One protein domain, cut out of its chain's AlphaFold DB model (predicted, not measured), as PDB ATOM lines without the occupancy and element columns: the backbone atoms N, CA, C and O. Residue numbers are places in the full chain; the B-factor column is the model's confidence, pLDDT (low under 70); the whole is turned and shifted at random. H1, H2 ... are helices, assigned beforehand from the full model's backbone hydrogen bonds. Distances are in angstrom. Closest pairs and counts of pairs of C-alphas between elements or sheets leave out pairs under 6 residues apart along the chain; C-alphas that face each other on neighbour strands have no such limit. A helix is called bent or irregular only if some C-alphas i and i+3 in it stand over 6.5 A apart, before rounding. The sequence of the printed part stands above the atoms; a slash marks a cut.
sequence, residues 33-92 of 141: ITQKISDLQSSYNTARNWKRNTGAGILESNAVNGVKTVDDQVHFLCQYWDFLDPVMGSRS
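This is residues 33 to 92 of the 141 residues of an uncharacterized protein of Puccinia graminis f. sp. tritici (UniProt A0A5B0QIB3). One long helix, H1, makes a straight bar, and the rest of the printed part loops round beyond its last residue and folds back over one side of it. The short helix H2 sits in the far turn of this loop, H3 packs on the later half of H1 and runs back the opposite way, and H4 turns off about perpendicular to both H1 and H3. The first residues of H1, 33 to 39, stick out free. The printed part has 60 residues with four named helices, in the order H1, H2, H3, H4, and no named strand, and its class is all helix. It is only just compact, close to loose, with a radius of gyration of the C-alphas of 12.3 A, and elongated, with spans of 36 by 23 by 15 A.

H1, residues 33 to 52, stands free at residues 33 to 39. H2, residues 60 to 63, touches no helix, and it is apart from H1. H3, residues 70 to 77, is close to H2 but not clearly touching, with the C-alphas of Asn 62 and Gln 73 the closest at 7.7 A. H3 touches H1, with residues 43 to 51 of H1 alone, and the closest C-alphas are those of Ala 47 and Leu 77, 5.3 A apart. The two run opposite ways at a shallow tilt of 28 degrees. H4, residues 81 to 89, only just touches H1, with 3 pairs of C-alphas within 8 A and with residue 44 of H1 alone; the closest C-alphas are those of Tyr 44 and Trp 81, 6.8 A apart. H4 is about perpendicular to H1, at 89 degrees. H3 and H4 are close but not clearly touching, with the C-alphas of His 75 and Trp 81 the closest at 6.3 A, and they are about perpendicular at 89 degrees. H2 and H4 are apart. In H1 and H3 every O i to N i+4 pair is within hydrogen-bond range, in H4 3 of 5 are, and H2 is too short for such a pair.

H1 begins at C-alpha 33 at (108.934, 45.476, 62.766) and ends at C-alpha 52 at (112.679, 20.900, 76.325), 28.3 A away. H2, Glu 60 to Ala 63, measures 5.1 A from first to last C-alpha. H3, Val 70 to Leu 77, measures 10.7 A and begins at C-alpha 70 at (119.590, 26.057, 82.926). H4, Trp 81 to Gly 89, measures 9.8 A and ends at C-alpha 89 at (104.657, 29.563, 76.122); it is neither bent nor irregular, but only just: C-alphas 83 and 86 are 6.4 A apart.

The two C-alphas farthest apart are those of Val 64 and Ser 92, at 37.1 A. The printed part has no cut. The link from H3 to H4 is tight, those from H1 to H2 and from H2 to H3 are short, and no link is long. The mean pLDDT of the printed part is 82.3, and 13 residues are under 70: 54 to 57, 60 to 66, and 91 to 92.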
ATOM      1  N   ILE A  33     109.605  46.016  61.576       82.31
ATOM      2  CA  ILE A  33     108.934  45.476  62.766       82.31
ATOM      3  C   ILE A  33     108.704  43.963  62.604       82.31
ATOM      4  O   ILE A  33     108.932  43.203  63.541       82.31
ATOM      5  N   THR A  34     108.366  43.516  61.392       82.56
ATOM      6  CA  THR A  34     108.216  42.100  61.037       82.56
ATOM      7  C   THR A  34     109.499  41.297  61.239       82.56
ATOM      8  O   THR A  34     109.449  40.224  61.834       82.56
ATOM      9  N   GLN A  35     110.651  41.817  60.802       86.56
ATOM     10  CA  GLN A  35     111.935  41.141  60.990       86.56
ATOM     11  C   GLN A  35     112.257  40.986  62.480       86.56
ATOM     12  O   GLN A  35     112.552  39.887  62.933       86.56
ATOM     13  N   LYS A  36     112.080  42.053  63.268       88.06
ATOM     14  CA  LYS A  36     112.308  42.008  64.721       88.06
ATOM     15  C   LYS A  36     111.401  40.994  65.425       88.06
ATOM     16  O   LYS A  36     111.839  40.318  66.351       88.06
ATOM     17  N   ILE A  37     110.145  40.871  64.989       87.94
ATOM     18  CA  ILE A  37     109.212  39.858  65.507       87.94
ATOM     19  C   ILE A  37     109.699  38.448  65.155       87.94
ATOM     20  O   ILE A  37     109.707  37.577  66.025       87.94
ATOM     21  N   SER A  38     110.138  38.224  63.913       89.50
ATOM     22  CA  SER A  38     110.685  36.934  63.471       89.50
ATOM     23  C   SER A  38     111.929  36.535  64.269       89.50
ATOM     24  O   SER A  38     112.062  35.381  64.684       89.50
ATOM     25  N   ASP A  39     112.818  37.489  64.538       91.44
ATOM     26  CA  ASP A  39     114.039  37.258  65.310       91.44
ATOM     27  C   ASP A  39     113.707  36.895  66.767       91.44
ATOM     28  O   ASP A  39     114.230  35.912  67.299       91.44
ATOM     29  N   LEU A  40     112.762  37.613  67.394       92.50
ATOM     30  CA  LEU A  40     112.274  37.303  68.745       92.50
ATOM     31  C   LEU A  40     111.632  35.913  68.820       92.50
ATOM     32  O   LEU A  40     111.914  35.151  69.746       92.50
ATOM     33  N   GLN A  41     110.805  35.553  67.837       91.75
ATOM     34  CA  GLN A  41     110.194  34.223  67.758       91.75
ATOM     35  C   GLN A  41     111.249  33.127  67.581       91.75
ATOM     36  O   GLN A  41     111.162  32.075  68.215       91.75
ATOM     37  N   SER A  42     112.253  33.362  66.737       93.69
ATOM     38  CA  SER A  42     113.323  32.401  66.462       93.69
ATOM     39  C   SER A  42     114.209  32.174  67.686       93.69
ATOM     40  O   SER A  42     114.477  31.025  68.046       93.69
ATOM     41  N   SER A  43     114.589  33.249  68.381       94.69
ATOM     42  CA  SER A  43     115.329  33.189  69.648       94.69
ATOM     43  C   SER A  43     114.528  32.454  70.731       94.69
ATOM     44  O   SER A  43     115.037  31.505  71.333       94.69
ATOM     45  N   TYR A  44     113.246  32.793  70.913       94.50
ATOM     46  CA  TYR A  44     112.378  32.110  71.877       94.50
ATOM     47  C   TYR A  44     112.231  30.617  71.571       94.50
ATOM     48  O   TYR A  44     112.381  29.778  72.458       94.50
ATOM     49  N   ASN A  45     111.970  30.255  70.313       91.69
ATOM     50  CA  ASN A  45     111.818  28.855  69.924       91.69
ATOM     51  C   ASN A  45     113.122  28.071  70.094       91.69
ATOM     52  O   ASN A  45     113.076  26.915  70.511       91.69
ATOM     53  N   THR A  46     114.272  28.691  69.826       92.25
ATOM     54  CA  THR A  46     115.589  28.094  70.079       92.25
ATOM     55  C   THR A  46     115.773  27.794  71.562       92.25
ATOM     56  O   THR A  46     116.043  26.648  71.919       92.25
ATOM     57  N   ALA A  47     115.533  28.777  72.434       91.75
ATOM     58  CA  ALA A  47     115.620  28.599  73.882       91.75
ATOM     59  C   ALA A  47     114.610  27.562  74.407       91.75
ATOM     60  O   ALA A  47     114.962  26.692  75.202       91.75
ATOM     61  N   ARG A  48     113.367  27.579  73.908       90.69
ATOM     62  CA  ARG A  48     112.312  26.631  74.293       90.69
ATOM     63  C   ARG A  48     112.630  25.206  73.856       90.69
ATOM     64  O   ARG A  48     112.398  24.271  74.619       90.69
ATOM     65  N   ASN A  49     113.131  25.029  72.635       89.50
ATOM     66  CA  ASN A  49     113.547  23.725  72.129       89.50
ATOM     67  C   ASN A  49     114.751  23.211  72.911       89.50
ATOM     68  O   ASN A  49     114.749  22.054  73.313       89.50
ATOM     69  N   TRP A  50     115.730  24.076  73.180       88.75
ATOM     70  CA  TRP A  50     116.868  23.739  74.023       88.75
ATOM     71  C   TRP A  50     116.408  23.263  75.408       88.75
ATOM     72  O   TRP A  50     116.699  22.126  75.768       88.75
ATOM     73  N   LYS A  51     115.580  24.057  76.108       86.88
ATOM     74  CA  LYS A  51     115.046  23.756  77.452       86.88
ATOM     75  C   LYS A  51     114.221  22.462  77.499       86.88
ATOM     76  O   LYS A  51     114.241  21.750  78.494       86.88
ATOM     77  N   ARG A  52     113.481  22.139  76.429       84.19
ATOM     78  CA  ARG A  52     112.679  20.900  76.325       84.19
ATOM     79  C   ARG A  52     113.503  19.660  76.002       84.19
ATOM     80  O   ARG A  52     113.093  18.565  76.367       84.19
ATOM     81  N   ASN A  53     114.625  19.832  75.312       80.31
ATOM     82  CA  ASN A  53     115.515  18.744  74.917       80.31
ATOM     83  C   ASN A  53     116.675  18.544  75.906       80.31
ATOM     84  O   ASN A  53     117.556  17.726  75.648       80.31
ATOM     85  N   THR A  54     116.689  19.245  77.048       67.88
ATOM     86  CA  THR A  54     117.674  19.057  78.123       67.88
ATOM     87  C   THR A  54     117.417  17.751  78.895       67.88
ATOM     88  O   THR A  54     117.161  17.754  80.091       67.88
ATOM     89  N   GLY A  55     117.482  16.608  78.210       61.75
ATOM     90  CA  GLY A  55     117.584  15.288  78.845       61.75
ATOM     91  C   GLY A  55     119.014  14.949  79.289       61.75
ATOM     92  O   GLY A  55     119.206  14.046  80.092       61.75
ATOM     93  N   ALA A  56     120.012  15.689  78.786       63.62
ATOM     94  CA  ALA A  56     121.441  15.460  79.024       63.62
ATOM     95  C   ALA A  56     122.078  16.403  80.071       63.62
ATOM     96  O   ALA A  56     123.265  16.283  80.353       63.62
ATOM     97  N   GLY A  57     121.314  17.344  80.643       69.62
ATOM     98  CA  GLY A  57     121.846  18.373  81.546       69.62
ATOM     99  C   GLY A  57     122.651  19.473  80.835       69.62
ATOM    100  O   GLY A  57     122.634  19.588  79.608       69.62
ATOM    101  N   ILE A  58     123.327  20.323  81.616       72.06
ATOM    102  CA  ILE A  58     124.262  21.331  81.093       72.06
ATOM    103  C   ILE A  58     125.557  20.615  80.710       72.06
ATOM    104  O   ILE A  58     126.225  20.043  81.567       72.06
ATOM    105  N   LEU A  59     125.900  20.643  79.423       70.38
ATOM    106  CA  LEU A  59     127.146  20.068  78.920       70.38
ATOM    107  C   LEU A  59     128.329  21.000  79.212       70.38
ATOM    108  O   LEU A  59     128.179  22.221  79.248       70.38
ATOM    109  N   GLU A  60     129.522  20.429  79.357       66.75
ATOM    110  CA  GLU A  60     130.768  21.160  79.627       66.75
ATOM    111  C   GLU A  60     131.092  22.213  78.549       66.75
ATOM    112  O   GLU A  60     131.610  23.285  78.854       66.75
ATOM    113  N   SER A  61     130.661  21.985  77.301       67.38
ATOM    114  CA  SER A  61     130.731  22.968  76.209       67.38
ATOM    115  C   SER A  61     129.969  24.264  76.496       67.38
ATOM    116  O   SER A  61     130.329  25.316  75.976       67.38
ATOM    117  N   ASN A  62     128.919  24.203  77.317       64.81
ATOM    118  CA  ASN A  62     128.105  25.362  77.678       64.81
ATOM    119  C   ASN A  62     128.730  26.126  78.855       64.81
ATOM    120  O   ASN A  62     128.538  27.335  78.976       64.81
ATOM    121  N   ALA A  63     129.528  25.447  79.686       63.41
ATOM    122  CA  ALA A  63     130.235  26.064  80.808       63.41
ATOM    123  C   ALA A  63     131.307  27.068  80.341       63.41
ATOM    124  O   ALA A  63     131.601  28.030  81.051       63.41
ATOM    125  N   VAL A  64     131.834  26.899  79.119       60.25
ATOM    126  CA  VAL A  64     132.807  27.815  78.490       60.25
ATOM    127  C   VAL A  64     132.238  29.233  78.313       60.25
ATOM    128  O   VAL A  64     132.990  30.204  78.335       60.25
ATOM    129  N   ASN A  65     130.911  29.380  78.245       65.31
ATOM    130  CA  ASN A  65     130.240  30.680  78.147       65.31
ATOM    131  C   ASN A  65     129.935  31.310  79.522       65.31
ATOM    132  O   ASN A  65     129.210  32.299  79.598       65.31
ATOM    133  N   GLY A  66     130.448  30.740  80.621       68.31
ATOM    134  CA  GLY A  66     130.172  31.202  81.986       68.31
ATOM    135  C   GLY A  66     128.779  30.834  82.507       68.31
ATOM    136  O   GLY A  66     128.400  31.254  83.600       68.31
ATOM    137  N   VAL A  67     128.031  30.036  81.743       73.38
ATOM    138  CA  VAL A  67     126.675  29.586  82.055       73.38
ATOM    139  C   VAL A  67     126.729  28.432  83.054       73.38
ATOM    140  O   VAL A  67     127.291  27.376  82.766       73.38
ATOM    141  N   LYS A  68     126.149  28.636  84.242       76.25
ATOM    142  CA  LYS A  68     126.176  27.653  85.342       76.25
ATOM    143  C   LYS A  68     124.835  26.963  85.550       76.25
ATOM    144  O   LYS A  68     124.793  25.881  86.129       76.25
ATOM    145  N   THR A  69     123.750  27.585  85.099       84.38
ATOM    146  CA  THR A  69     122.386  27.104  85.317       84.38
ATOM    147  C   THR A  69     121.596  26.988  84.015       84.38
ATOM    148  O   THR A  69     121.964  27.535  82.974       84.38
ATOM    149  N   VAL A  70     120.502  26.223  84.066       83.12
ATOM    150  CA  VAL A  70     119.590  26.057  82.926       83.12
ATOM    151  C   VAL A  70     118.986  27.409  82.551       83.12
ATOM    152  O   VAL A  70     118.874  27.712  81.367       83.12
ATOM    153  N   ASP A  71     118.658  28.237  83.543       86.06
ATOM    154  CA  ASP A  71     118.115  29.576  83.326       86.06
ATOM    155  C   ASP A  71     119.143  30.524  82.693       86.06
ATOM    156  O   ASP A  71     118.809  31.209  81.729       86.06
ATOM    157  N   ASP A  72     120.415  30.484  83.107       86.94
ATOM    158  CA  ASP A  72     121.481  31.266  82.456       86.94
ATOM    159  C   ASP A  72     121.606  30.920  80.962       86.94
ATOM    160  O   ASP A  72     121.731  31.807  80.115       86.94
ATOM    161  N   GLN A  73     121.528  29.630  80.610       87.31
ATOM    162  CA  GLN A  73     121.578  29.203  79.210       87.31
ATOM    163  C   GLN A  73     120.343  29.665  78.432       87.31
ATOM    164  O   GLN A  73     120.443  30.045  77.265       87.31
ATOM    165  N   VAL A  74     119.171  29.627  79.067       89.75
ATOM    166  CA  VAL A  74     117.919  30.105  78.474       89.75
ATOM    167  C   VAL A  74     117.994  31.607  78.210       89.75
ATOM    168  O   VAL A  74     117.649  32.026  77.108       89.75
ATOM    169  N   HIS A  75     118.510  32.398  79.150       90.81
ATOM    170  CA  HIS A  75     118.700  33.837  78.973       90.81
ATOM    171  C   HIS A  75     119.792  34.178  77.957       90.81
ATOM    172  O   HIS A  75     119.654  35.158  77.226       90.81
ATOM    173  N   PHE A  76     120.832  33.349  77.842       89.25
ATOM    174  CA  PHE A  76     121.831  33.476  76.781       89.25
ATOM    175  C   PHE A  76     121.212  33.274  75.389       89.25
ATOM    176  O   PHE A  76     121.495  34.029  74.461       89.25
ATOM    177  N   LEU A  77     120.338  32.275  75.235       90.00
ATOM    178  CA  LEU A  77     119.648  31.997  73.971       90.00
ATOM    179  C   LEU A  77     118.492  32.972  73.694       90.00
ATOM    180  O   LEU A  77     118.152  33.226  72.536       90.00
ATOM    181  N   CYS A  78     117.865  33.496  74.747       93.81
ATOM    182  CA  CYS A  78     116.723  34.393  74.678       93.81
ATOM    183  C   CYS A  78     116.725  35.393  75.841       93.81
ATOM    184  O   CYS A  78     116.183  35.136  76.915       93.81
ATOM    185  N   GLN A  79     117.271  36.586  75.591       93.38
ATOM    186  CA  GLN A  79     117.388  37.648  76.597       93.38
ATOM    187  C   GLN A  79     116.037  38.039  77.220       93.38
ATOM    188  O   GLN A  79     115.965  38.339  78.407       93.38
ATOM    189  N   TYR A  80     114.960  38.018  76.432       94.00
ATOM    190  CA  TYR A  80     113.623  38.445  76.859       94.00
ATOM    191  C   TYR A  80     112.734  37.286  77.323       94.00
ATOM    192  O   TYR A  80     111.511  37.428  77.330       94.00
ATOM    193  N   TRP A  81     113.321  36.140  77.683       93.12
ATOM    194  CA  TRP A  81     112.588  34.923  78.035       93.12
ATOM    195  C   TRP A  81     111.425  35.165  79.010       93.12
ATOM    196  O   TRP A  81     110.309  34.747  78.715       93.12
ATOM    197  N   ASP A  82     111.638  35.910  80.098       93.00
ATOM    198  CA  ASP A  82     110.619  36.133  81.140       93.00
ATOM    199  C   ASP A  82     109.380  36.880  80.644       93.00
ATOM    200  O   ASP A  82     108.273  36.666  81.133       93.00
ATOM    201  N   PHE A  83     109.549  37.751  79.650       91.94
ATOM    202  CA  PHE A  83     108.441  38.480  79.034       91.94
ATOM    203  C   PHE A  83     107.766  37.657  77.938       91.94
ATOM    204  O   PHE A  83     106.569  37.787  77.687       91.94
ATOM    205  N   LEU A  84     108.551  36.824  77.261       90.50
ATOM    206  CA  LEU A  84     108.131  36.069  76.094       90.50
ATOM    207  C   LEU A  84     107.444  34.752  76.462       90.50
ATOM    208  O   LEU A  84     106.474  34.387  75.804       90.50
ATOM    209  N   ASP A  85     107.890  34.046  77.499       90.38
ATOM    210  CA  ASP A  85     107.349  32.738  77.880       90.38
ATOM    211  C   ASP A  85     105.894  32.789  78.380       90.38
ATOM    212  O   ASP A  85     105.094  31.970  77.927       90.38
ATOM    213  N   PRO A  86     105.458  33.778  79.185       89.75
ATOM    214  CA  PRO A  86     104.044  33.903  79.544       89.75
ATOM    215  C   PRO A  86     103.131  34.109  78.326       89.75
ATOM    216  O   PRO A  86     102.000  33.621  78.305       89.75
ATOM    217  N   VAL A  87     103.622  34.796  77.289       87.62
ATOM    218  CA  VAL A  87     102.844  35.142  76.089       87.62
ATOM    219  C   VAL A  87     102.897  34.034  75.030       87.62
ATOM    220  O   VAL A  87     101.868  33.654  74.479       87.62
ATOM    221  N   MET A  88     104.081  33.492  74.741       85.81
ATOM    222  CA  MET A  88     104.326  32.510  73.670       85.81
ATOM    223  C   MET A  88     104.420  31.058  74.163       85.81
ATOM    224  O   MET A  88     104.273  30.105  73.385       85.81
ATOM    225  N   GLY A  89     104.668  30.865  75.456       81.62
ATOM    226  CA  GLY A  89     104.657  29.563  76.122       81.62
ATOM    227  C   GLY A  89     103.240  29.068  76.364       81.62
ATOM    228  O   GLY A  89     102.979  27.871  76.172       81.62
ATOM    229  N   SER A  90     102.327  30.000  76.655       73.81
ATOM    230  CA  SER A  90     100.885  29.789  76.719       73.81
ATOM    231  C   SER A  90     100.362  29.292  75.376       73.81
ATOM    232  O   SER A  90     100.119  30.050  74.439       73.81
ATOM    233  N   ARG A  91     100.134  27.982  75.277       62.22
ATOM    234  CA  ARG A  91      99.267  27.420  74.244       62.22
ATOM    235  C   ARG A  91      97.827  27.755  74.619       62.22
ATOM    236  O   ARG A  91      97.071  26.860  74.970       62.22
ATOM    237  N   SER A  92      97.436  29.026  74.532       48.09
ATOM    238  CA  SER A  92      96.026  29.323  74.291       48.09
ATOM    239  C   SER A  92      95.753  28.896  72.859       48.09
ATOM    240  O   SER A  92      95.768  29.683  71.915       48.09
TER     241      SER A  92